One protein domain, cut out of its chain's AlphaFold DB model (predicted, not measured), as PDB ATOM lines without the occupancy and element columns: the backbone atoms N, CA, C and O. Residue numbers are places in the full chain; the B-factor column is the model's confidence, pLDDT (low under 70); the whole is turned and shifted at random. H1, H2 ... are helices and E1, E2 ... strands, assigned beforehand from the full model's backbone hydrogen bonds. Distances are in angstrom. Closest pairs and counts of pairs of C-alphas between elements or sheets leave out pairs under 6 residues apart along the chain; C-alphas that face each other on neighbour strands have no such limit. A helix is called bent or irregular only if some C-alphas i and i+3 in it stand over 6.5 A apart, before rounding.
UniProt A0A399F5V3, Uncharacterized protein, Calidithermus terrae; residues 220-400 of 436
ATOM      1  N   GLN A 220      11.377  45.579  23.387       95.19
ATOM      2  CA  GLN A 220      11.320  45.340  21.943       95.19
ATOM      3  C   GLN A 220      10.215  46.134  21.243       95.19
ATOM      4  O   GLN A 220      10.388  46.490  20.083       95.19
ATOM      5  N   ALA A 221       9.109  46.438  21.928       96.50
ATOM      6  CA  ALA A 221       8.075  47.320  21.392       96.50
ATOM      7  C   ALA A 221       8.616  48.751  21.276       96.50
ATOM      8  O   ALA A 221       8.481  49.380  20.235       96.50
ATOM      9  N   VAL A 222       9.309  49.227  22.313       95.75
ATOM     10  CA  VAL A 222       9.975  50.535  22.306       95.75
ATOM     11  C   VAL A 222      11.024  50.620  21.195       95.75
ATOM     12  O   VAL A 222      11.001  51.551  20.400       95.75
ATOM     13  N   ILE A 223      11.899  49.621  21.078       97.06
ATOM     14  CA  ILE A 223      12.923  49.580  20.023       97.06
ATOM     15  C   ILE A 223      12.286  49.585  18.632       97.06
ATOM     16  O   ILE A 223      12.805  50.211  17.710       97.06
ATOM     17  N   LEU A 224      11.170  48.875  18.463       97.50
ATOM     18  CA  LEU A 224      10.479  48.808  17.186       97.50
ATOM     19  C   LEU A 224       9.904  50.168  16.767       97.50
ATOM     20  O   LEU A 224       9.898  50.442  15.573       97.50
ATOM     21  N   VAL A 225       9.487  51.031  17.704       96.75
ATOM     22  CA  VAL A 225       9.093  52.418  17.383       96.75
ATOM     23  C   VAL A 225      10.236  53.141  16.673       96.75
ATOM     24  O   VAL A 225      10.024  53.681  15.589       96.75
ATOM     25  N   ASP A 226      11.449  53.084  17.229       94.31
ATOM     26  CA  ASP A 226      12.621  53.730  16.628       94.31
ATOM     27  C   ASP A 226      12.918  53.150  15.235       94.31
ATOM     28  O   ASP A 226      13.091  53.893  14.274       94.31
ATOM     29  N   LEU A 227      12.913  51.818  15.096       96.62
ATOM     30  CA  LEU A 227      13.223  51.150  13.825       96.62
ATOM     31  C   LEU A 227      12.157  51.384  12.741       96.62
ATOM     32  O   LEU A 227      12.475  51.364  11.551       96.62
ATOM     33  N   LEU A 228      10.893  51.576  13.128       97.69
ATOM     34  CA  LEU A 228       9.823  51.970  12.211       97.69
ATOM     35  C   LEU A 228       9.988  53.429  11.781       97.69
ATOM     36  O   LEU A 228       9.901  53.712  10.587       97.69
ATOM     37  N   ALA A 229      10.293  54.329  12.721       96.00
ATOM     38  CA  ALA A 229      10.542  55.737  12.431       96.00
ATOM     39  C   ALA A 229      11.757  55.924  11.503       96.00
ATOM     40  O   ALA A 229      11.661  56.640  10.508       96.00
ATOM     41  N   GLU A 230      12.860  55.208  11.752       94.75
ATOM     42  CA  GLU A 230      14.045  55.169  10.879       94.75
ATOM     43  C   GLU A 230      13.704  54.694   9.453       94.75
ATOM     44  O   GLU A 230      14.282  55.167   8.473       94.75
ATOM     45  N   ALA A 231      12.737  53.783   9.316       97.06
ATOM     46  CA  ALA A 231      12.251  53.301   8.024       97.06
ATOM     47  C   ALA A 231      11.201  54.224   7.370       97.06
ATOM     48  O   ALA A 231      10.753  53.928   6.257       97.06
ATOM     49  N   GLY A 232      10.802  55.317   8.034       97.69
ATOM     50  CA  GLY A 232       9.740  56.220   7.586       97.69
ATOM     51  C   GLY A 232       8.349  55.583   7.617       97.69
ATOM     52  O   GLY A 232       7.535  55.850   6.733       97.69
ATOM     53  N   LEU A 233       8.092  54.688   8.575       98.19
ATOM     54  CA  LEU A 233       6.834  53.954   8.714       98.19
ATOM     55  C   LEU A 233       6.015  54.446   9.918       98.19
ATOM     56  O   LEU A 233       6.600  54.884  10.910       98.19
ATOM     57  N   PRO A 234       4.671  54.338   9.876       97.94
ATOM     58  CA  PRO A 234       3.812  54.794  10.967       97.94
ATOM     59  C   PRO A 234       4.082  54.060  12.283       97.94
ATOM     60  O   PRO A 234       4.220  52.830  12.304       97.94
ATOM     61  N   THR A 235       4.082  54.807  13.388       97.50
ATOM     62  CA  THR A 235       4.309  54.298  14.751       97.50
ATOM     63  C   THR A 235       3.096  54.447  15.669       97.50
ATOM     64  O   THR A 235       3.123  53.905  16.772       97.50
ATOM     65  N   ASP A 236       2.021  55.103  15.215       97.56
ATOM     66  CA  ASP A 236       0.882  55.527  16.047       97.56
ATOM     67  C   ASP A 236       0.270  54.383  16.860       97.56
ATOM     68  O   ASP A 236       0.149  54.481  18.079       97.56
ATOM     69  N   TRP A 237      -0.026  53.252  16.206       97.75
ATOM     70  CA  TRP A 237      -0.603  52.081  16.876       97.75
ATOM     71  C   TRP A 237       0.301  51.566  17.999       97.75
ATOM     72  O   TRP A 237      -0.174  51.170  19.059       97.75
ATOM     73  N   LEU A 238       1.620  51.573  17.780       96.06
ATOM     74  CA  LEU A 238       2.572  51.103  18.779       96.06
ATOM     75  C   LEU A 238       2.746  52.126  19.907       96.06
ATOM     76  O   LEU A 238       2.908  51.727  21.058       96.06
ATOM     77  N   GLY A 239       2.652  53.421  19.598       95.56
ATOM     78  CA  GLY A 239       2.587  54.495  20.589       95.56
ATOM     79  C   GLY A 239       1.383  54.340  21.521       95.56
ATOM     80  O   GLY A 239       1.557  54.302  22.739       95.56
ATOM     81  N   GLU A 240       0.188  54.146  20.957       96.94
ATOM     82  CA  GLU A 240      -1.042  53.865  21.712       96.94
ATOM     83  C   GLU A 240      -0.910  52.577  22.536       96.94
ATOM     84  O   GLU A 240      -1.193  52.560  23.741       96.94
ATOM     85  N   TYR A 241      -0.386  51.512  21.924       96.19
ATOM     86  CA  TYR A 241      -0.139  50.244  22.601       96.19
ATOM     87  C   TYR A 241       0.779  50.399  23.814       96.19
ATOM     88  O   TYR A 241       0.559  49.751  24.837       96.19
ATOM     89  N   LEU A 242       1.822  51.229  23.727       94.88
ATOM     90  CA  LEU A 242       2.802  51.404  24.799       94.88
ATOM     91  C   LEU A 242       2.215  52.102  26.031       94.88
ATOM     92  O   LEU A 242       2.577  51.712  27.143       94.88
ATOM     93  N   VAL A 243       1.305  53.062  25.849       95.00
ATOM     94  CA  VAL A 243       0.666  53.807  26.952       95.00
ATOM     95  C   VAL A 243      -0.582  53.120  27.510       95.00
ATOM     96  O   VAL A 243      -0.947  53.344  28.660       95.00
ATOM     97  N   THR A 244      -1.208  52.243  26.729       95.81
ATOM     98  CA  THR A 244      -2.419  51.521  27.133       95.81
ATOM     99  C   THR A 244      -2.077  50.278  27.973       95.81
ATOM    100  O   THR A 244      -1.127  49.547  27.639       95.81
ATOM    101  N   PRO A 245      -2.833  49.982  29.050       95.75
ATOM    102  CA  PRO A 245      -2.702  48.730  29.793       95.75
ATOM    103  C   PRO A 245      -2.830  47.509  28.876       95.75
ATOM    104  O   PRO A 245      -3.653  47.463  27.959       95.75
ATOM    105  N   LYS A 246      -1.985  46.501  29.093       95.69
ATOM    106  CA  LYS A 246      -1.893  45.344  28.184       95.69
ATOM    107  C   LYS A 246      -3.117  44.437  28.300       95.69
ATOM    108  O   LYS A 246      -3.464  43.741  27.348       95.69
ATOM    109  N   GLU A 247      -3.794  44.520  29.436       97.44
ATOM    110  CA  GLU A 247      -5.071  43.909  29.769       97.44
ATOM    111  C   GLU A 247      -6.162  44.329  28.782       97.44
ATOM    112  O   GLU A 247      -6.952  43.482  28.378       97.44
ATOM    113  N   CYS A 248      -6.169  45.585  28.319       97.44
ATOM    114  CA  CYS A 248      -7.165  46.071  27.363       97.44
ATOM    115  C   CYS A 248      -7.063  45.328  26.023       97.44
ATOM    116  O   CYS A 248      -8.049  44.781  25.536       97.44
ATOM    117  N   TYR A 249      -5.859  45.233  25.448       97.56
ATOM    118  CA  TYR A 249      -5.652  44.505  24.191       97.56
ATOM    119  C   TYR A 249      -5.869  42.998  24.343       97.56
ATOM    120  O   TYR A 249      -6.452  42.358  23.466       97.56
ATOM    121  N   ALA A 250      -5.427  42.428  25.466       97.56
ATOM    122  CA  ALA A 250      -5.652  41.023  25.767       97.56
ATOM    123  C   ALA A 250      -7.157  40.709  25.877       97.56
ATOM    124  O   ALA A 250      -7.617  39.730  25.289       97.56
ATOM    125  N   ALA A 251      -7.934  41.581  26.528       97.62
ATOM    126  CA  ALA A 251      -9.385  41.469  26.634       97.62
ATOM    127  C   ALA A 251     -10.078  41.566  25.267       97.62
ATOM    128  O   ALA A 251     -10.921  40.724  24.965       97.62
ATOM    129  N   LEU A 252      -9.677  42.510  24.404       96.38
ATOM    130  CA  LEU A 252     -10.198  42.615  23.030       96.38
ATOM    131  C   LEU A 252      -9.959  41.331  22.218       96.38
ATOM    132  O   LEU A 252     -10.824  40.891  21.461       96.38
ATOM    133  N   ALA A 253      -8.802  40.691  22.404       95.38
ATOM    134  CA  ALA A 253      -8.491  39.416  21.764       95.38
ATOM    135  C   ALA A 253      -9.163  38.203  22.450       95.38
ATOM    136  O   ALA A 253      -9.211  37.108  21.878       95.38
ATOM    137  N   GLY A 254      -9.700  38.366  23.663       96.62
ATOM    138  CA  GLY A 254     -10.181  37.272  24.508       96.62
ATOM    139  C   GLY A 254      -9.054  36.320  24.920       96.62
ATOM    140  O   GLY A 254      -9.208  35.104  24.809       96.62
ATOM    141  N   LEU A 255      -7.902  36.872  25.309       97.75
ATOM    142  CA  LEU A 255      -6.679  36.153  25.678       97.75
ATOM    143  C   LEU A 255      -6.176  36.614  27.050       97.75
ATOM    144  O   LEU A 255      -6.483  37.713  27.503       97.75
ATOM    145  N   SER A 256      -5.331  35.804  27.692       97.44
ATOM    146  CA  SER A 256      -4.526  36.294  28.814       97.44
ATOM    147  C   SER A 256      -3.419  37.231  28.315       97.44
ATOM    148  O   SER A 256      -2.956  37.116  27.176       97.44
ATOM    149  N   VAL A 257      -2.952  38.136  29.183       96.44
ATOM    150  CA  VAL A 257      -1.885  39.100  28.857       96.44
ATOM    151  C   VAL A 257      -0.619  38.400  28.352       96.44
ATOM    152  O   VAL A 257      -0.018  38.840  27.373       96.44
ATOM    153  N   ASP A 258      -0.239  37.274  28.959       95.75
ATOM    154  CA  ASP A 258       0.939  36.504  28.545       95.75
ATOM    155  C   ASP A 258       0.784  35.895  27.146       95.75
ATOM    156  O   ASP A 258       1.718  35.947  26.339       95.75
ATOM    157  N   VAL A 259      -0.396  35.350  26.826       97.38
ATOM    158  CA  VAL A 259      -0.682  34.782  25.499       97.38
ATOM    159  C   VAL A 259      -0.704  35.892  24.449       97.38
ATOM    160  O   VAL A 259      -0.035  35.766  23.424       97.38
ATOM    161  N   TRP A 260      -1.382  37.009  24.737       97.88
ATOM    162  CA  TRP A 260      -1.396  38.200  23.885       97.88
ATOM    163  C   TRP A 260       0.024  38.689  23.569       97.88
ATOM    164  O   TRP A 260       0.398  38.800  22.399       97.88
ATOM    165  N   LYS A 261       0.845  38.922  24.603       97.12
ATOM    166  CA  LYS A 261       2.229  39.389  24.442       97.12
ATOM    167  C   LYS A 261       3.061  38.397  23.636       97.12
ATOM    168  O   LYS A 261       3.783  38.811  22.736       97.12
ATOM    169  N   THR A 262       2.940  37.099  23.915       96.44
ATOM    170  CA  THR A 262       3.689  36.064  23.187       96.44
ATOM    171  C   THR A 262       3.345  36.075  21.695       96.44
ATOM    172  O   THR A 262       4.249  36.068  20.857       96.44
ATOM    173  N   CYS A 263       2.055  36.142  21.350       97.50
ATOM    174  CA  CYS A 263       1.608  36.233  19.962       97.50
ATOM    175  C   CYS A 263       2.091  37.528  19.298       97.50
ATOM    176  O   CYS A 263       2.697  37.467  18.232       97.50
ATOM    177  N   LEU A 264       1.898  38.686  19.935       97.62
ATOM    178  CA  LEU A 264       2.284  39.985  19.378       97.62
ATOM    179  C   LEU A 264       3.794  40.076  19.107       97.62
ATOM    180  O   LEU A 264       4.214  40.463  18.016       97.62
ATOM    181  N   TYR A 265       4.618  39.646  20.063       96.69
ATOM    182  CA  TYR A 265       6.073  39.659  19.919       96.69
ATOM    183  C   TYR A 265       6.549  38.665  18.854       96.69
ATOM    184  O   TYR A 265       7.516  38.944  18.146       96.69
ATOM    185  N   ALA A 266       5.857  37.537  18.666       95.81
ATOM    186  CA  ALA A 266       6.144  36.654  17.541       95.81
ATOM    187  C   ALA A 266       5.940  37.375  16.196       95.81
ATOM    188  O   ALA A 266       6.776  37.231  15.303       95.81
ATOM    189  N   VAL A 267       4.883  38.187  16.062       96.44
ATOM    190  CA  VAL A 267       4.627  38.986  14.849       96.44
ATOM    191  C   VAL A 267       5.685  40.082  14.672       96.44
ATOM    192  O   VAL A 267       6.192  40.245  13.562       96.44
ATOM    193  N   PHE A 268       6.116  40.769  15.741       97.12
ATOM    194  CA  PHE A 268       7.241  41.725  15.668       97.12
ATOM    195  C   PHE A 268       8.489  41.054  15.084       97.12
ATOM    196  O   PHE A 268       9.144  41.584  14.185       97.12
ATOM    197  N   MET A 269       8.751  39.829  15.540       95.00
ATOM    198  CA  MET A 269       9.855  38.973  15.111       95.00
ATOM    199  C   MET A 269       9.622  38.300  13.751       95.00
ATOM    200  O   MET A 269      10.330  37.354  13.426       95.00
ATOM    201  N   GLY A 270       8.652  38.735  12.944       93.44
ATOM    202  CA  GLY A 270       8.458  38.228  11.584       93.44
ATOM    203  C   GLY A 270       7.662  36.931  11.478       93.44
ATOM    204  O   GLY A 270       7.787  36.237  10.471       93.44
ATOM    205  N   ALA A 271       6.867  36.566  12.490       92.19
ATOM    206  CA  ALA A 271       5.831  35.559  12.290       92.19
ATOM    207  C   ALA A 271       4.778  36.085  11.302       92.19
ATOM    208  O   ALA A 271       4.319  37.223  11.410       92.19
ATOM    209  N   GLU A 272       4.407  35.248  10.339       90.00
ATOM    210  CA  GLU A 272       3.343  35.561   9.389       90.00
ATOM    211  C   GLU A 272       1.986  35.608  10.092       90.00
ATOM    212  O   GLU A 272       1.716  34.817  11.004       90.00
ATOM    213  N   LEU A 273       1.138  36.525   9.630       92.69
ATOM    214  CA  LEU A 273      -0.220  36.717  10.120       92.69
ATOM    215  C   LEU A 273      -1.203  36.588   8.938       92.69
ATOM    216  O   LEU A 273      -1.667  37.603   8.419       92.69
ATOM    217  N   PRO A 274      -1.451  35.363   8.431       92.56
ATOM    218  CA  PRO A 274      -2.391  35.145   7.332       92.56
ATOM    219  C   PRO A 274      -3.833  35.475   7.739       92.56
ATOM    220  O   PRO A 274      -4.164  35.496   8.927       92.56
ATOM    221  N   GLU A 275      -4.703  35.681   6.751       94.19
ATOM    222  CA  GLU A 275      -6.142  35.839   6.994       94.19
ATOM    223  C   GLU A 275      -6.703  34.597   7.717       94.19
ATOM    224  O   GLU A 275      -6.234  33.478   7.466       94.19
ATOM    225  N   PRO A 276      -7.721  34.737   8.589       93.88
ATOM    226  CA  PRO A 276      -8.271  33.612   9.353       93.88
ATOM    227  C   PRO A 276      -8.700  32.411   8.497       93.88
ATOM    228  O   PRO A 276      -8.492  31.263   8.891       93.88
ATOM    229  N   SER A 277      -9.213  32.650   7.286       91.12
ATOM    230  CA  SER A 277      -9.589  31.595   6.330       91.12
ATOM    231  C   SER A 277      -8.409  30.708   5.902       91.12
ATOM    232  O   SER A 277      -8.595  29.547   5.541       91.12
ATOM    233  N   GLN A 278      -7.181  31.220   5.993       89.62
ATOM    234  CA  GLN A 278      -5.944  30.540   5.614       89.62
ATOM    235  C   GLN A 278      -5.204  29.930   6.813       89.62
ATOM    236  O   GLN A 278      -4.120  29.367   6.647       89.62
ATOM    237  N   LEU A 279      -5.770  29.992   8.023       86.50
ATOM    238  CA  LEU A 279      -5.112  29.520   9.246       86.50
ATOM    239  C   LEU A 279      -4.685  28.045   9.172       86.50
ATOM    240  O   LEU A 279      -3.640  27.675   9.705       86.50
ATOM    241  N   HIS A 280      -5.458  27.211   8.472       79.25
ATOM    242  CA  HIS A 280      -5.171  25.788   8.264       79.25
ATOM    243  C   HIS A 280      -3.892  25.534   7.443       79.25
ATOM    244  O   HIS A 280      -3.272  24.478   7.570       79.25
ATOM    245  N   LEU A 281      -3.466  26.507   6.634       72.62
ATOM    246  CA  LEU A 281      -2.227  26.452   5.853       72.62
ATOM    247  C   LEU A 281      -1.016  26.930   6.672       72.62
ATOM    248  O   LEU A 281       0.129  26.602   6.354       72.62
ATOM    249  N   GLY A 282      -1.257  27.699   7.737       65.44
ATOM    250  CA  GLY A 282      -0.224  28.335   8.545       65.44
ATOM    251  C   GLY A 282       0.358  27.414   9.618       65.44
ATOM    252  O   GLY A 282      -0.314  27.036  10.574       65.44
ATOM    253  N   ARG A 283       1.667  27.142   9.553       68.81
ATOM    254  CA  ARG A 283       2.442  26.527  10.656       68.81
ATOM    255  C   ARG A 283       3.124  27.583  11.545       68.81
ATOM    256  O   ARG A 283       4.246  27.387  12.007       68.81
ATOM    257  N   GLY A 284       2.471  28.731  11.724       83.88
ATOM    258  CA  GLY A 284       3.031  29.903  12.399       83.88
ATOM    259  C   GLY A 284       3.082  29.785  13.926       83.88
ATOM    260  O   GLY A 284       2.287  29.078  14.545       83.88
ATOM    261  N   GLU A 285       4.000  30.535  14.541       90.88
ATOM    262  CA  GLU A 285       4.174  30.602  16.003       90.88
ATOM    263  C   GLU A 285       2.890  31.048  16.719       90.88
ATOM    264  O   GLU A 285       2.508  30.454  17.724       90.88
ATOM    265  N   VAL A 286       2.177  32.029  16.153       94.44
ATOM    266  CA  VAL A 286       0.905  32.535  16.692       94.44
ATOM    267  C   VAL A 286      -0.130  31.412  16.794       94.44
ATOM    268  O   VAL A 286      -0.696  31.213  17.867       94.44
ATOM    269  N   ARG A 287      -0.316  30.612  15.729       94.44
ATOM    270  CA  ARG A 287      -1.225  29.450  15.743       94.44
ATOM    271  C   ARG A 287      -0.849  28.478  16.858       94.44
ATOM    272  O   ARG A 287      -1.725  28.029  17.585       94.44
ATOM    273  N   ARG A 288       0.441  28.156  17.005       93.88
ATOM    274  CA  ARG A 288       0.930  27.213  18.025       93.88
ATOM    275  C   ARG A 288       0.627  27.690  19.445       93.88
ATOM    276  O   ARG A 288       0.179  26.897  20.270       93.88
ATOM    277  N   VAL A 289       0.889  28.964  19.725       95.12
ATOM    278  CA  VAL A 289       0.658  29.568  21.043       95.12
ATOM    279  C   VAL A 289      -0.835  29.593  21.368       95.12
ATOM    280  O   VAL A 289      -1.221  29.158  22.451       95.12
ATOM    281  N   LEU A 290      -1.674  30.015  20.418       96.00
ATOM    282  CA  LEU A 290      -3.127  30.032  20.596       96.00
ATOM    283  C   LEU A 290      -3.698  28.622  20.759       96.00
ATOM    284  O   LEU A 290      -4.454  28.391  21.692       96.00
ATOM    285  N   LEU A 291      -3.278  27.661  19.933       94.25
ATOM    286  CA  LEU A 291      -3.729  26.269  20.027       94.25
ATOM    287  C   LEU A 291      -3.458  25.683  21.418       94.25
ATOM    288  O   LEU A 291      -4.313  25.019  21.993       94.25
ATOM    289  N   LYS A 292      -2.283  25.972  21.985       93.31
ATOM    290  CA  LYS A 292      -1.946  25.560  23.350       93.31
ATOM    291  C   LYS A 292      -2.827  26.242  24.404       93.31
ATOM    292  O   LYS A 292      -3.086  25.640  25.440       93.31
ATOM    293  N   ALA A 293      -3.229  27.488  24.172       94.81
ATOM    294  CA  ALA A 293      -4.001  28.277  25.123       94.81
ATOM    295  C   ALA A 293      -5.502  27.945  25.117       94.81
ATOM    296  O   ALA A 293      -6.108  27.941  26.182       94.81
ATOM    297  N   VAL A 294      -6.095  27.684  23.944       95.06
ATOM    298  CA  VAL A 294      -7.559  27.557  23.786       95.06
ATOM    299  C   VAL A 294      -8.033  26.231  23.171       95.06
ATOM    300  O   VAL A 294      -9.235  26.033  23.027       95.06
ATOM    301  N   GLY A 295      -7.124  25.320  22.808       93.81
ATOM    302  CA  GLY A 295      -7.466  24.066  22.122       93.81
ATOM    303  C   GLY A 295      -7.856  24.258  20.650       93.81
ATOM    304  O   GLY A 295      -7.924  25.384  20.158       93.81
ATOM    305  N   GLU A 296      -8.081  23.158  19.920       93.38
ATOM    306  CA  GLU A 296      -8.465  23.220  18.493       93.38
ATOM    307  C   GLU A 296      -9.842  23.884  18.307       93.38
ATOM    308  O   GLU A 296     -10.002  24.710  17.412       93.38
ATOM    309  N   GLU A 297     -10.811  23.600  19.186       94.00
ATOM    310  CA  GLU A 297     -12.178  24.146  19.095       94.00
ATOM    311  C   GLU A 297     -12.214  25.679  19.217       94.00
ATOM    312  O   GLU A 297     -12.933  26.353  18.482       94.00
ATOM    313  N   GLY A 298     -11.395  26.255  20.107       94.94
ATOM    314  CA  GLY A 298     -11.323  27.703  20.323       94.94
ATOM    315  C   GLY A 298     -10.378  28.445  19.372       94.94
ATOM    316  O   GLY A 298     -10.397  29.681  19.328       94.94
ATOM    317  N   LEU A 299      -9.541  27.724  18.617       95.38
ATOM    318  CA  LEU A 299      -8.402  28.292  17.893       95.38
ATOM    319  C   LEU A 299      -8.818  29.349  16.864       95.38
ATOM    320  O   LEU A 299      -8.246  30.439  16.849       95.38
ATOM    321  N   LEU A 300      -9.799  29.049  16.007       95.50
ATOM    322  CA  LEU A 300     -10.207  29.960  14.933       95.50
ATOM    323  C   LEU A 300     -10.797  31.262  15.490       95.50
ATOM    324  O   LEU A 300     -10.471  32.345  15.002       95.50
ATOM    325  N   ALA A 301     -11.620  31.170  16.536       96.88
ATOM    326  CA  ALA A 301     -12.231  32.333  17.171       96.88
ATOM    327  C   ALA A 301     -11.182  33.218  17.862       96.88
ATOM    328  O   ALA A 301     -11.175  34.435  17.669       96.88
ATOM    329  N   ALA A 302     -10.260  32.613  18.620       97.19
ATOM    330  CA  ALA A 302      -9.163  33.330  19.268       97.19
ATOM    331  C   ALA A 302      -8.217  33.983  18.247       97.19
ATOM    332  O   ALA A 302      -7.845  35.146  18.403       97.19
ATOM    333  N   TYR A 303      -7.872  33.260  17.177       97.31
ATOM    334  CA  TYR A 303      -7.043  33.787  16.095       97.31
ATOM    335  C   TYR A 303      -7.718  34.960  15.388       97.31
ATOM    336  O   TYR A 303      -7.064  35.970  15.164       97.31
ATOM    337  N   SER A 304      -9.014  34.859  15.077       97.50
ATOM    338  CA  SER A 304      -9.752  35.922  14.383       97.50
ATOM    339  C   SER A 304      -9.787  37.209  15.207       97.50
ATOM    340  O   SER A 304      -9.473  38.272  14.686       97.50
ATOM    341  N   ARG A 305     -10.064  37.127  16.516       98.19
ATOM    342  CA  ARG A 305     -10.026  38.312  17.389       98.19
ATOM    343  C   ARG A 305      -8.624  38.906  17.505       98.19
ATOM    344  O   ARG A 305      -8.465  40.114  17.384       98.19
ATOM    345  N   PHE A 306      -7.598  38.072  17.699       98.12
ATOM    346  CA  PHE A 306      -6.206  38.537  17.705       98.12
ATOM    347  C   PHE A 306      -5.838  39.230  16.384       98.12
ATOM    348  O   PHE A 306      -5.233  40.301  16.389       98.12
ATOM    349  N   TYR A 307      -6.227  38.621  15.263       97.56
ATOM    350  CA  TYR A 307      -5.996  39.128  13.921       97.56
ATOM    351  C   TYR A 307      -6.617  40.514  13.739       97.56
ATOM    352  O   TYR A 307      -5.895  41.430  13.368       97.56
ATOM    353  N   GLU A 308      -7.893  40.704  14.079       97.94
ATOM    354  CA  GLU A 308      -8.574  42.000  13.941       97.94
ATOM    355  C   GLU A 308      -7.890  43.121  14.736       97.94
ATOM    356  O   GLU A 308      -7.702  44.224  14.223       97.94
ATOM    357  N   VAL A 309      -7.434  42.835  15.959       97.88
ATOM    358  CA  VAL A 309      -6.751  43.836  16.797       97.88
ATOM    359  C   VAL A 309      -5.381  44.222  16.218       97.88
ATOM    360  O   VAL A 309      -4.980  45.386  16.282       97.88
ATOM    361  N   VAL A 310      -4.644  43.262  15.648       97.75
ATOM    362  CA  VAL A 310      -3.260  43.463  15.177       97.75
ATOM    363  C   VAL A 310      -3.185  43.866  13.699       97.75
ATOM    364  O   VAL A 310      -2.221  44.520  13.298       97.75
ATOM    365  N   LYS A 311      -4.189  43.534  12.878       97.00
ATOM    366  CA  LYS A 311      -4.213  43.773  11.423       97.00
ATOM    367  C   LYS A 311      -3.881  45.219  11.034       97.00
ATOM    368  O   LYS A 311      -3.039  45.378  10.144       97.00
ATOM    369  N   PRO A 312      -4.444  46.270  11.673       97.06
ATOM    370  CA  PRO A 312      -4.136  47.652  11.301       97.06
ATOM    371  C   PRO A 312      -2.643  47.969  11.408       97.06
ATOM    372  O   PRO A 312      -2.080  48.590  10.509       97.06
ATOM    373  N   PHE A 313      -1.990  47.496  12.470       97.75
ATOM    374  CA  PHE A 313      -0.551  47.649  12.669       97.75
ATOM    375  C   PHE A 313       0.267  46.752  11.744       97.75
ATOM    376  O   PHE A 313       1.279  47.176  11.178       97.75
ATOM    377  N   TYR A 314      -0.173  45.507  11.569       97.12
ATOM    378  CA  TYR A 314       0.532  44.532  10.754       97.12
ATOM    379  C   TYR A 314       0.649  44.987   9.298       97.12
ATOM    380  O   TYR A 314       1.753  45.015   8.752       97.12
ATOM    381  N   GLU A 315      -0.464  45.386   8.681       96.88
ATOM    382  CA  GLU A 315      -0.494  45.772   7.268       96.88
ATOM    383  C   GLU A 315       0.153  47.141   7.016       96.88
ATOM    384  O   GLU A 315       0.839  47.307   6.004       96.88
ATOM    385  N   LYS A 316      -0.013  48.112   7.928       97.62
ATOM    386  CA  LYS A 316       0.503  49.480   7.738       97.62
ATOM    387  C   LYS A 316       1.966  49.657   8.144       97.62
ATOM    388  O   LYS A 316       2.651  50.478   7.539       97.62
ATOM    389  N   SER A 317       2.452  48.891   9.122       98.00
ATOM    390  CA  SER A 317       3.784  49.101   9.705       98.00
ATOM    391  C   SER A 317       4.665  47.855   9.618       98.00
ATOM    392  O   SER A 317       5.703  47.894   8.958       98.00
ATOM    393  N   LEU A 318       4.267  46.722  10.211       97.12
ATOM    394  CA  LEU A 318       5.164  45.557  10.331       97.12
ATOM    395  C   LEU A 318       5.505  44.896   8.997       97.12
ATOM    396  O   LEU A 318       6.674  44.646   8.714       97.12
ATOM    397  N   LYS A 319       4.509  44.599   8.166       96.25
ATOM    398  CA  LYS A 319       4.714  43.926   6.878       96.25
ATOM    399  C   LYS A 319       5.526  44.801   5.906       96.25
ATOM    400  O   LYS A 319       6.463  44.274   5.293       96.25
ATOM    401  N   PRO A 320       5.276  46.123   5.790       98.00
ATOM    402  CA  PRO A 320       6.184  47.042   5.103       98.00
ATOM    403  C   PRO A 320       7.594  47.065   5.696       98.00
ATOM    404  O   PRO A 320       8.563  47.020   4.938       98.00
ATOM    405  N   TRP A 321       7.730  47.063   7.024       98.25
ATOM    406  CA  TRP A 321       9.031  47.041   7.694       98.25
ATOM    407  C   TRP A 321       9.817  45.763   7.393       98.25
ATOM    408  O   TRP A 321      10.966  45.827   6.970       98.25
ATOM    409  N   HIS A 322       9.195  44.588   7.482       97.44
ATOM    410  CA  HIS A 322       9.816  43.310   7.114       97.44
ATOM    411  C   HIS A 322      10.260  43.279   5.644       97.44
ATOM    412  O   HIS A 322      11.328  42.746   5.324       97.44
ATOM    413  N   ARG A 323       9.486  43.897   4.741       96.94
ATOM    414  CA  ARG A 323       9.882  44.089   3.336       96.94
ATOM    415  C   ARG A 323      11.071  45.045   3.211       96.94
ATOM    416  O   ARG A 323      11.999  44.752   2.457       96.94
ATOM    417  N   HIS A 324      11.066  46.151   3.956       97.38
ATOM    418  CA  HIS A 324      12.174  47.104   4.026       97.38
ATOM    419  C   HIS A 324      13.466  46.424   4.507       97.38
ATOM    420  O   HIS A 324      14.495  46.571   3.844       97.38
ATOM    421  N   LEU A 325      13.395  45.602   5.565       97.00
ATOM    422  CA  LEU A 325      14.523  44.829   6.093       97.00
ATOM    423  C   LEU A 325      15.161  43.941   5.020       97.00
ATOM    424  O   LEU A 325      16.376  43.955   4.840       97.00
ATOM    425  N   ARG A 326      14.344  43.182   4.279       95.06
ATOM    426  CA  ARG A 326      14.822  42.267   3.229       95.06
ATOM    427  C   ARG A 326      15.320  42.992   1.972       95.06
ATOM    428  O   ARG A 326      16.159  42.449   1.254       95.06
ATOM    429  N   GLY A 327      14.783  44.175   1.690       95.19
ATOM    430  CA  GLY A 327      15.109  44.977   0.515       95.19
ATOM    431  C   GLY A 327      16.152  46.049   0.812       95.19
ATOM    432  O   GLY A 327      17.357  45.792   0.780       95.19
ATOM    433  N   ARG A 328      15.664  47.272   1.051       96.12
ATOM    434  CA  ARG A 328      16.473  48.491   1.170       96.12
ATOM    435  C   ARG A 328      17.520  48.379   2.279       96.12
ATOM    436  O   ARG A 328      18.706  48.507   1.992       96.12
ATOM    437  N   TRP A 329      17.104  48.029   3.494       96.94
ATOM    438  CA  TRP A 329      18.005  47.973   4.645       96.94
ATOM    439  C   TRP A 329      19.160  46.992   4.423       96.94
ATOM    440  O   TRP A 329      20.319  47.326   4.657       96.94
ATOM    441  N   LEU A 330      18.872  45.789   3.911       95.69
ATOM    442  CA  LEU A 330      19.903  44.789   3.625       95.69
ATOM    443  C   LEU A 330      20.836  45.220   2.483       95.69
ATOM    444  O   LEU A 330      21.991  44.791   2.440       95.69
ATOM    445  N   LYS A 331      20.364  46.023   1.524       95.69
ATOM    446  CA  LYS A 331      21.216  46.609   0.480       95.69
ATOM    447  C   LYS A 331      22.192  47.630   1.074       95.69
ATOM    448  O   LYS A 331      23.358  47.601   0.703       95.69
ATOM    449  N   GLU A 332      21.728  48.460   2.001       96.50
ATOM    450  CA  GLU A 332      22.503  49.546   2.618       96.50
ATOM    451  C   GLU A 332      23.474  49.053   3.700       96.50
ATOM    452  O   GLU A 332      24.607  49.514   3.784       96.50
ATOM    453  N   ASN A 333      23.059  48.071   4.503       97.00
ATOM    454  CA  ASN A 333      23.815  47.606   5.672       97.00
ATOM    455  C   ASN A 333      24.593  46.308   5.420       97.00
ATOM    456  O   ASN A 333      25.446  45.909   6.218       97.00
ATOM    457  N   GLY A 334      24.287  45.613   4.326       96.19
ATOM    458  CA  GLY A 334      24.899  44.336   4.002       96.19
ATOM    459  C   GLY A 334      26.263  44.482   3.341       96.19
ATOM    460  O   GLY A 334      26.406  45.169   2.335       96.19
ATOM    461  N   ARG A 335      27.253  43.754   3.853       96.50
ATOM    462  CA  ARG A 335      28.614  43.692   3.311       96.50
ATOM    463  C   ARG A 335      28.893  42.310   2.739       96.50
ATOM    464  O   ARG A 335      28.518  41.305   3.339       96.50
ATOM    465  N   VAL A 336      29.554  42.251   1.587       94.75
ATOM    466  CA  VAL A 336      29.989  40.986   0.982       94.75
ATOM    467  C   VAL A 336      31.362  40.631   1.546       94.75
ATOM    468  O   VAL A 336      32.304  41.411   1.438       94.75
ATOM    469  N   GLY A 337      31.455  39.480   2.207       91.00
ATOM    470  CA  GLY A 337      32.713  38.930   2.704       91.00
ATOM    471  C   GLY A 337      33.417  38.059   1.663       91.00
ATOM    472  O   GLY A 337      32.951  37.883   0.534       91.00
ATOM    473  N   ARG A 338      34.542  37.453   2.062       85.38
ATOM    474  CA  ARG A 338      35.243  36.463   1.228       85.38
ATOM    475  C   ARG A 338      34.315  35.277   0.927       85.38
ATOM    476  O   ARG A 338      33.583  34.818   1.803       85.38
ATOM    477  N   GLY A 339      34.333  34.807  -0.321       89.06
ATOM    478  CA  GLY A 339      33.463  33.721  -0.792       89.06
ATOM    479  C   GLY A 339      32.031  34.144  -1.145       89.06
ATOM    480  O   GLY A 339      31.150  33.293  -1.198       89.06
ATOM    481  N   GLY A 340      31.766  35.442  -1.340       92.81
ATOM    482  CA  GLY A 340      30.473  35.943  -1.832       92.81
ATOM    483  C   GLY A 340      29.333  35.929  -0.806       92.81
ATOM    484  O   GLY A 340      28.226  36.374  -1.106       92.81
ATOM    485  N   LYS A 341      29.587  35.458   0.419       94.81
ATOM    486  CA  LYS A 341      28.609  35.483   1.512       94.81
ATOM    487  C   LYS A 341      28.335  36.917   1.954       94.81
ATOM    488  O   LYS A 341      29.256  37.723   2.089       94.81
ATOM    489  N   LYS A 342      27.067  37.228   2.214       96.06
ATOM    490  CA  LYS A 342      26.618  38.542   2.670       96.06
ATOM    491  C   LYS A 342      26.396  38.533   4.181       96.06
ATOM    492  O   LYS A 342      25.788  37.611   4.723       96.06
ATOM    493  N   TYR A 343      26.863  39.585   4.839       97.31
ATOM    494  CA  TYR A 343      26.833  39.747   6.287       97.31
ATOM    495  C   TYR A 343      26.241  41.097   6.670       97.31
ATOM    496  O   TYR A 343      26.405  42.077   5.947       97.31
ATOM    497  N   VAL A 344      25.596  41.160   7.828       97.94
ATOM    498  CA  VAL A 344      25.133  42.409   8.451       97.94
ATOM    499  C   VAL A 344      25.620  42.475   9.892       97.94
ATOM    500  O   VAL A 344      25.903  41.437  10.492       97.94
ATOM    501  N   ARG A 345      25.716  43.686  10.445       98.06
ATOM    502  CA  ARG A 345      26.059  43.910  11.854       98.06
ATOM    503  C   ARG A 345      24.908  44.584  12.592       98.06
ATOM    504  O   ARG A 345      24.198  45.380  11.987       98.06
ATOM    505  N   ASN A 346      24.714  44.251  13.867       98.06
ATOM    506  CA  ASN A 346      23.747  44.937  14.731       98.06
ATOM    507  C   ASN A 346      24.433  45.998  15.612       98.06
ATOM    508  O   ASN A 346      25.643  46.205  15.520       98.06
ATOM    509  N   ALA A 347      23.654  46.652  16.479       97.56
ATOM    510  CA  ALA A 347      24.099  47.771  17.314       97.56
ATOM    511  C   ALA A 347      25.253  47.427  18.279       97.56
ATOM    512  O   ALA A 347      26.126  48.252  18.517       97.56
ATOM    513  N   VAL A 348      25.312  46.188  18.780       97.44
ATOM    514  CA  VAL A 348      26.424  45.699  19.621       97.44
ATOM    515  C   VAL A 348      27.646  45.250  18.816       97.44
ATOM    516  O   VAL A 348      28.662  44.890  19.402       97.44
ATOM    517  N   GLY A 349      27.574  45.259  17.483       97.88
ATOM    518  CA  GLY A 349      28.662  44.855  16.590       97.88
ATOM    519  C   GLY A 349      28.738  43.354  16.303       97.88
ATOM    520  O   GLY A 349      29.700  42.912  15.669       97.88
ATOM    521  N   MET A 350      27.745  42.563  16.725       98.06
ATOM    522  CA  MET A 350      27.651  41.153  16.333       98.06
ATOM    523  C   MET A 350      27.389  41.041  14.834       98.06
ATOM    524  O   MET A 350      26.881  41.979  14.224       98.06
ATOM    525  N   THR A 351      27.749  39.908  14.228       97.12
ATOM    526  CA  THR A 351      27.632  39.688  12.779       97.12
ATOM    527  C   THR A 351      26.683  38.531  12.475       97.12
ATOM    528  O   THR A 351      26.801  37.460  13.061       97.12
ATOM    529  N   LEU A 352      25.774  38.734  11.519       96.81
ATOM    530  CA  LEU A 352      24.863  37.714  10.998       96.81
ATOM    531  C   LEU A 352      25.191  37.430   9.529       96.81
ATOM    532  O   LEU A 352      25.158  38.340   8.701       96.81
ATOM    533  N   CYS A 353      25.456  36.165   9.196       96.31
ATOM    534  CA  CYS A 353      25.585  35.701   7.815       96.31
ATOM    535  C   CYS A 353      24.191  35.517   7.202       96.31
ATOM    536  O   CYS A 353      23.520  34.518   7.449       96.31
ATOM    537  N   VAL A 354      23.718  36.475   6.404       96.44
ATOM    538  CA  VAL A 354      22.365  36.394   5.825       96.44
ATOM    539  C   VAL A 354      22.268  35.331   4.728       96.44
ATOM    540  O   VAL A 354      21.190  34.804   4.480       96.44
ATOM    541  N   SER A 355      23.391  34.976   4.097       94.56
ATOM    542  CA  SER A 355      23.444  33.948   3.050       94.56
ATOM    543  C   SER A 355      23.149  32.529   3.556       94.56
ATOM    544  O   SER A 355      22.933  31.639   2.743       94.56
ATOM    545  N   GLU A 356      23.140  32.306   4.872       94.50
ATOM    546  CA  GLU A 356      22.831  31.003   5.485       94.50
ATOM    547  C   GLU A 356      21.330  30.747   5.653       94.50
ATOM    548  O   GLU A 356      20.931  29.645   6.027       94.50
ATOM    549  N   TYR A 357      20.491  31.741   5.357       94.38
ATOM    550  CA  TYR A 357      19.051  31.669   5.570       94.38
ATOM    551  C   TYR A 357      18.285  31.732   4.259       94.38
ATOM    552  O   TYR A 357      18.673  32.416   3.307       94.38
ATOM    553  N   ARG A 358      17.135  31.055   4.220       92.50
ATOM    554  CA  ARG A 358      16.218  31.175   3.089       92.50
ATOM    555  C   ARG A 358      15.601  32.562   3.074       92.50
ATOM    556  O   ARG A 358      15.342  33.173   4.107       92.50
ATOM    557  N   LEU A 359      15.258  33.018   1.878       88.19
ATOM    558  CA  LEU A 359      14.619  34.310   1.659       88.19
ATOM    559  C   LEU A 359      13.327  34.526   2.476       88.19
ATOM    560  O   LEU A 359      13.040  35.660   2.860       88.19
ATOM    561  N   SER A 360      12.563  33.465   2.747       87.38
ATOM    562  CA  SER A 360      11.366  33.501   3.600       87.38
ATOM    563  C   SER A 360      11.682  33.594   5.098       87.38
ATOM    564  O   SER A 360      10.880  34.116   5.861       87.38
ATOM    565  N   GLU A 361      12.857  33.140   5.536       90.88
ATOM    566  CA  GLU A 361      13.285  33.164   6.942       90.88
ATOM    567  C   GLU A 361      13.976  34.481   7.315       90.88
ATOM    568  O   GLU A 361      14.021  34.855   8.490       90.88
ATOM    569  N   LEU A 362      14.517  35.187   6.316       92.75
ATOM    570  CA  LEU A 362      15.307  36.401   6.507       92.75
ATOM    571  C   LEU A 362      14.603  37.489   7.321       92.75
ATOM    572  O   LEU A 362      15.250  37.998   8.235       92.75
ATOM    573  N   PRO A 363      13.327  37.853   7.071       92.94
ATOM    574  CA  PRO A 363      12.678  38.898   7.856       92.94
ATOM    575  C   PRO A 363      12.664  38.578   9.349       92.94
ATOM    576  O   PRO A 363      13.021  39.428  10.160       92.94
ATOM    577  N   ARG A 364      12.367  37.323   9.708       94.44
ATOM    578  CA  ARG A 364      12.372  36.866  11.100       94.44
ATOM    579  C   ARG A 364      13.756  36.926  11.732       94.44
ATOM    580  O   ARG A 364      13.903  37.353  12.876       94.44
ATOM    581  N   LYS A 365      14.786  36.507  10.994       96.50
ATOM    582  CA  LYS A 365      16.172  36.537  11.482       96.50
ATOM    583  C   LYS A 365      16.685  37.963  11.649       96.50
ATOM    584  O   LYS A 365      17.283  38.256  12.678       96.50
ATOM    585  N   LEU A 366      16.415  38.838  10.684       97.81
ATOM    586  CA  LEU A 366      16.807  40.246  10.726       97.81
ATOM    587  C   LEU A 366      16.074  41.004  11.837       97.81
ATOM    588  O   LEU A 366      16.731  41.677  12.624       97.81
ATOM    589  N   ALA A 367      14.753  40.842  11.958       97.94
ATOM    590  CA  ALA A 367      13.970  41.486  13.012       97.94
ATOM    591  C   ALA A 367      14.491  41.102  14.404       97.94
ATOM    592  O   ALA A 367      14.818  41.980  15.197       97.94
ATOM    593  N   ALA A 368      14.677  39.804  14.676       97.19
ATOM    594  CA  ALA A 368      15.230  39.351  15.954       97.19
ATOM    595  C   ALA A 368      16.651  39.866  16.203       97.19
ATOM    596  O   ALA A 368      16.959  40.317  17.305       97.19
ATOM    597  N   PHE A 369      17.506  39.838  15.181       98.12
ATOM    598  CA  PHE A 369      18.892  40.285  15.276       98.12
ATOM    599  C   PHE A 369      19.027  41.781  15.588       98.12
ATOM    600  O   PHE A 369      19.923  42.165  16.347       98.12
ATOM    601  N   LEU A 370      18.132  42.607  15.044       98.12
ATOM    602  CA  LEU A 370      18.099  44.049  15.284       98.12
ATOM    603  C   LEU A 370      17.427  44.399  16.610       98.12
ATOM    604  O   LEU A 370      18.030  45.110  17.409       98.12
ATOM    605  N   LEU A 371      16.235  43.854  16.881       97.88
ATOM    606  CA  LEU A 371      15.486  44.132  18.111       97.88
ATOM    607  C   LEU A 371      16.280  43.711  19.353       97.88
ATOM    608  O   LEU A 371      16.533  44.521  20.240       97.88
ATOM    609  N   GLN A 372      16.748  42.462  19.394       97.81
ATOM    610  CA  GLN A 372      17.541  41.973  20.527       97.81
ATOM    611  C   GLN A 372      18.940  42.598  20.561       97.81
ATOM    612  O   GLN A 372      19.513  42.757  21.632       97.81
ATOM    613  N   GLY A 373      19.489  42.966  19.399       98.12
ATOM    614  CA  GLY A 373      20.774  43.651  19.310       98.12
ATOM    615  C   GLY A 373      20.748  45.052  19.914       98.12
ATOM    616  O   GLY A 373      21.686  45.413  20.617       98.12
ATOM    617  N   LYS A 374      19.684  45.832  19.675       97.88
ATOM    618  CA  LYS A 374      19.526  47.173  20.265       97.88
ATOM    619  C   LYS A 374      19.239  47.084  21.770       97.88
ATOM    620  O   LYS A 374      19.823  47.835  22.541       97.88
ATOM    621  N   GLU A 375      18.452  46.098  22.201       98.00
ATOM    622  CA  GLU A 375      18.229  45.817  23.628       98.00
ATOM    623  C   GLU A 375      19.536  45.468  24.354       98.00
ATOM    624  O   GLU A 375      19.882  46.094  25.354       98.00
ATOM    625  N   ALA A 376      20.317  44.530  23.805       98.31
ATOM    626  CA  ALA A 376      21.631  44.193  24.337       98.31
ATOM    627  C   ALA A 376      22.565  45.415  24.338       98.31
ATOM    628  O   ALA A 376      23.331  45.603  25.279       98.31
ATOM    629  N   TYR A 377      22.487  46.275  23.316       98.56
ATOM    630  CA  TYR A 377      23.297  47.490  23.247       98.56
ATOM    631  C   TYR A 377      23.030  48.422  24.427       98.56
ATOM    632  O   TYR A 377      23.982  48.903  25.046       98.56
ATOM    633  N   PHE A 378      21.760  48.615  24.785       98.44
ATOM    634  CA  PHE A 378      21.370  49.400  25.953       98.44
ATOM    635  C   PHE A 378      21.885  48.789  27.253       98.44
ATOM    636  O   PHE A 378      22.609  49.449  27.996       98.44
ATOM    637  N   ILE A 379      21.578  47.513  27.494       98.56
ATOM    638  CA  ILE A 379      21.917  46.833  28.750       98.56
ATOM    639  C   ILE A 379      23.434  46.763  28.960       98.56
ATOM    640  O   ILE A 379      23.920  47.026  30.060       98.56
ATOM    641  N   HIS A 380      24.214  46.489  27.911       98.62
ATOM    642  CA  HIS A 380      25.679  46.459  28.013       98.62
ATOM    643  C   HIS A 380      26.275  47.848  28.202       98.62
ATOM    644  O   HIS A 380      27.242  48.003  28.946       98.62
ATOM    645  N   THR A 381      25.697  48.868  27.563       98.69
ATOM    646  CA  THR A 381      26.110  50.261  27.779       98.69
ATOM    647  C   THR A 381      25.877  50.660  29.229       98.69
ATOM    648  O   THR A 381      26.803  51.141  29.876       98.69
ATOM    649  N   LEU A 382      24.685  50.386  29.761       98.62
ATOM    650  CA  LEU A 382      24.347  50.653  31.155       98.62
ATOM    651  C   LEU A 382      25.244  49.872  32.125       98.62
ATOM    652  O   LEU A 382      25.743  50.436  33.093       98.62
ATOM    653  N   THR A 383      25.539  48.609  31.812       98.69
ATOM    654  CA  THR A 383      26.472  47.787  32.590       98.69
ATOM    655  C   THR A 383      27.848  48.444  32.679       98.69
ATOM    656  O   THR A 383      28.419  48.530  33.760       98.69
ATOM    657  N   VAL A 384      28.393  48.948  31.569       98.62
ATOM    658  CA  VAL A 384      29.703  49.622  31.563       98.62
ATOM    659  C   VAL A 384      29.661  50.968  32.298       98.62
ATOM    660  O   VAL A 384      30.675  51.383  32.857       98.62
ATOM    661  N   LEU A 385      28.507  51.640  32.331       98.62
ATOM    662  CA  LEU A 385      28.315  52.884  33.080       98.62
ATOM    663  C   LEU A 385      28.266  52.678  34.603       98.62
ATOM    664  O   LEU A 385      28.474  53.648  35.327       98.62
ATOM    665  N   SER A 386      28.074  51.451  35.091       98.50
ATOM    666  CA  SER A 386      27.998  51.135  36.527       98.50
ATOM    667  C   SER A 386      29.146  51.724  37.355       98.50
ATOM    668  O   SER A 386      28.906  52.434  38.328       98.50
ATOM    669  N   HIS A 387      30.390  51.583  36.887       96.25
ATOM    670  CA  HIS A 387      31.567  52.165  37.541       96.25
ATOM    671  C   HIS A 387      31.532  53.691  37.656       96.25
ATOM    672  O   HIS A 387      32.053  54.240  38.621       96.25
ATOM    673  N   LYS A 388      30.955  54.381  36.667       98.38
ATOM    674  CA  LYS A 388      30.856  55.847  36.664       98.38
ATOM    675  C   LYS A 388      29.815  56.335  37.673       98.38
ATOM    676  O   LYS A 388      30.001  57.396  38.257       98.38
ATOM    677  N   TYR A 389      28.734  55.579  37.838       98.56
ATOM    678  CA  TYR A 389      27.559  55.985  38.611       98.56
ATOM    679  C   TYR A 389      27.434  55.298  39.975       98.56
ATOM    680  O   TYR A 389      26.494  55.581  40.705       98.56
ATOM    681  N   GLY A 390      28.383  54.437  40.343       97.38
ATOM    682  CA  GLY A 390      28.504  53.917  41.705       97.38
ATOM    683  C   GLY A 390      27.577  52.751  42.058       97.38
ATOM    684  O   GLY A 390      27.422  52.475  43.241       97.38
ATOM    685  N   PHE A 391      27.012  52.047  41.073       98.56
ATOM    686  CA  PHE A 391      26.282  50.789  41.295       98.56
ATOM    687  C   PHE A 391      27.104  49.588  40.812       98.56
ATOM    688  O   PHE A 391      28.039  49.737  40.021       98.56
ATOM    689  N   ILE A 392      26.780  48.379  41.275       98.62
ATOM    690  CA  ILE A 392      27.495  47.147  40.902       98.62
ATOM    691  C   ILE A 392      26.531  46.209  40.196       98.62
ATOM    692  O   ILE A 392      25.515  45.829  40.760       98.62
ATOM    693  N   VAL A 393      26.865  45.769  38.985       98.56
ATOM    694  CA  VAL A 393      26.054  44.767  38.282       98.56
ATOM    695  C   VAL A 393      26.455  43.366  38.729       98.56
ATOM    696  O   VAL A 393      27.590  42.947  38.506       98.56
ATOM    697  N   VAL A 394      25.506  42.648  39.332       98.25
ATOM    698  CA  VAL A 394      25.655  41.281  39.860       98.25
ATOM    699  C   VAL A 394      25.303  40.241  38.799       98.25
ATOM    700  O   VAL A 394      25.982  39.222  38.677       98.25
ATOM    701  N   ALA A 395      24.251  40.488  38.014       97.88
ATOM    702  CA  ALA A 395      23.834  39.598  36.937       97.88
ATOM    703  C   ALA A 395      23.174  40.364  35.783       97.88
ATOM    704  O   ALA A 395      22.511  41.380  35.974       97.88
ATOM    705  N   ASN A 396      23.345  39.835  34.573       97.38
ATOM    706  CA  ASN A 396      22.615  40.232  33.374       97.38
ATOM    707  C   ASN A 396      21.457  39.255  33.132       97.38
ATOM    708  O   ASN A 396      21.689  38.048  33.040       97.38
ATOM    709  N   GLU A 397      20.243  39.776  32.974       95.75
ATOM    710  CA  GLU A 397      19.001  39.017  32.772       95.75
ATOM    711  C   GLU A 397      18.387  39.309  31.391       95.75
ATOM    712  O   GLU A 397      17.179  39.370  31.217       95.75
ATOM    713  N   HIS A 398      19.241  39.478  30.376       94.12
ATOM    714  CA  HIS A 398      18.888  39.853  29.002       94.12
ATOM    715  C   HIS A 398      18.339  41.275  28.862       94.12
ATOM    716  O   HIS A 398      19.085  42.149  28.431       94.12
ATOM    717  N   ASP A 399      17.060  41.488  29.169       93.75
ATOM    718  CA  ASP A 399      16.379  42.786  29.125       93.75
ATOM    719  C   ASP A 399      16.431  43.526  30.467       93.75
ATOM    720  O   ASP A 399      15.884  44.622  30.580       93.75
ATOM    721  N   GLY A 400      17.134  42.958  31.447       96.12
ATOM    722  CA  GLY A 400      17.290  43.507  32.783       96.12
ATOM    723  C   GLY A 400      18.668  43.291  33.406       96.12
ATOM    724  O   GLY A 400      19.538  42.606  32.850       96.12
TER     725      GLY A 400
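What this domain is: This is residues 220 to 400 of the 436 residues of an uncharacterized protein of Calidithermus terrae (UniProt A0A399F5V3). One long bent and kinked helix, H6, makes the core: its first arm H6a folds back beside the start of its second arm H6b, and H2, H3, H4 and H5 pack on H6b. A second long helix, H7, meets H6b with its first residues, 362 to 367, and runs away from it as an arm to E3, which folds back at the far end; H1 fills the corner between H6b and H7, and a small hairpin, E1 and E2, sits by the end of H6b. The printed part has 181 residues, with seven named helices and three named strands in the order H1 H2 H3 H4 H5 H6 E1 E2 H7 E3; E1 and E2 make an antiparallel sheet of two strands. The class is mostly helix. The whole is compact, with a radius of gyration of the C-alphas of 18.2 A, and spans 52 by 47 by 29 A.

Where its parts are: H1, residues 220 to 230, begins at C-alpha 220, (11.320, 45.340, 21.943). H2 is residues 236 to 243, H3 residues 246 to 253, and H4 residues 257 to 268, 16.3 A long. H5, residues 276 to 281, is irregular: C-alphas 277 and 280 are 7.5 A apart. H6, residues 285 to 333, was assigned as one helix by its hydrogen bonds but is bent: C-alphas 293 and 296 are 9.5 A apart. Its arms are H6a, residues 285 to 293, and H6b, residues 296 to 333, 42.4 A long. H6b is irregular, with C-alphas 297 and 300 7.4 A apart, and has a kink of 75 degrees near residue 313. E1 is residues 342 to 345 and E2 residues 351 to 353. H7, residues 362 to 389, is 39.6 A long and only just irregular: C-alphas 384 and 387 are 6.8 A apart. E3, residues 392 to 396, ends at C-alpha 396, (22.615, 40.232, 33.374).

How they stand to each other: The hub is H6, touching five other helices. H1 and H2 form a helical hairpin, with Val 225 and Leu 238 the closest C-alphas, 6.8 A. H2 and H6b only just touch, with 3 pairs of C-alphas within 8 A, the closest those of Trp 237 and Phe 313. H3 touches H6b at a steep tilt of 64 degrees, with C-alphas 253 and 306 closest at 4.7 A. H4 and H6a touch at a shallow tilt of 13 degrees, opposite ways, closest at C-alphas 263 and 286, 5.0 A. H5 touches H6b, closest at C-alphas 276 and 304, 5.7 A. H6b and H7 touch, about perpendicular at 77 degrees, with C-alphas 322 and 363 closest at 5.3 A. H7 touches H1 with residues 371 to 375 alone, closest at C-alphas 220 and 371, 5.8 A. In the hairpin E1 and E2, N 344 and O 352 are 3.0 A apart, within hydrogen-bond range. E3 pairs with no named strand; its closest C-alpha pair with H7 is Ser 386 and Ile 392, 5.9 A. Each O i to N i+4 pair is within hydrogen-bond range in H2, H3, H4 and H6a, against 6 of 7 in H1, 26 of 34 in H6b, 22 of 24 in H7 and 0 of 2 in H5, where 2 of 3 O i to N i+3 pairs are.

The domain as a whole: The two C-alphas farthest apart, those of Ser 277 and Gly 390, are 56.6 A apart. The printed part has no cut, and no link is long. The mean pLDDT of the printed part is 95.5; residues 282 to 283 are under 70.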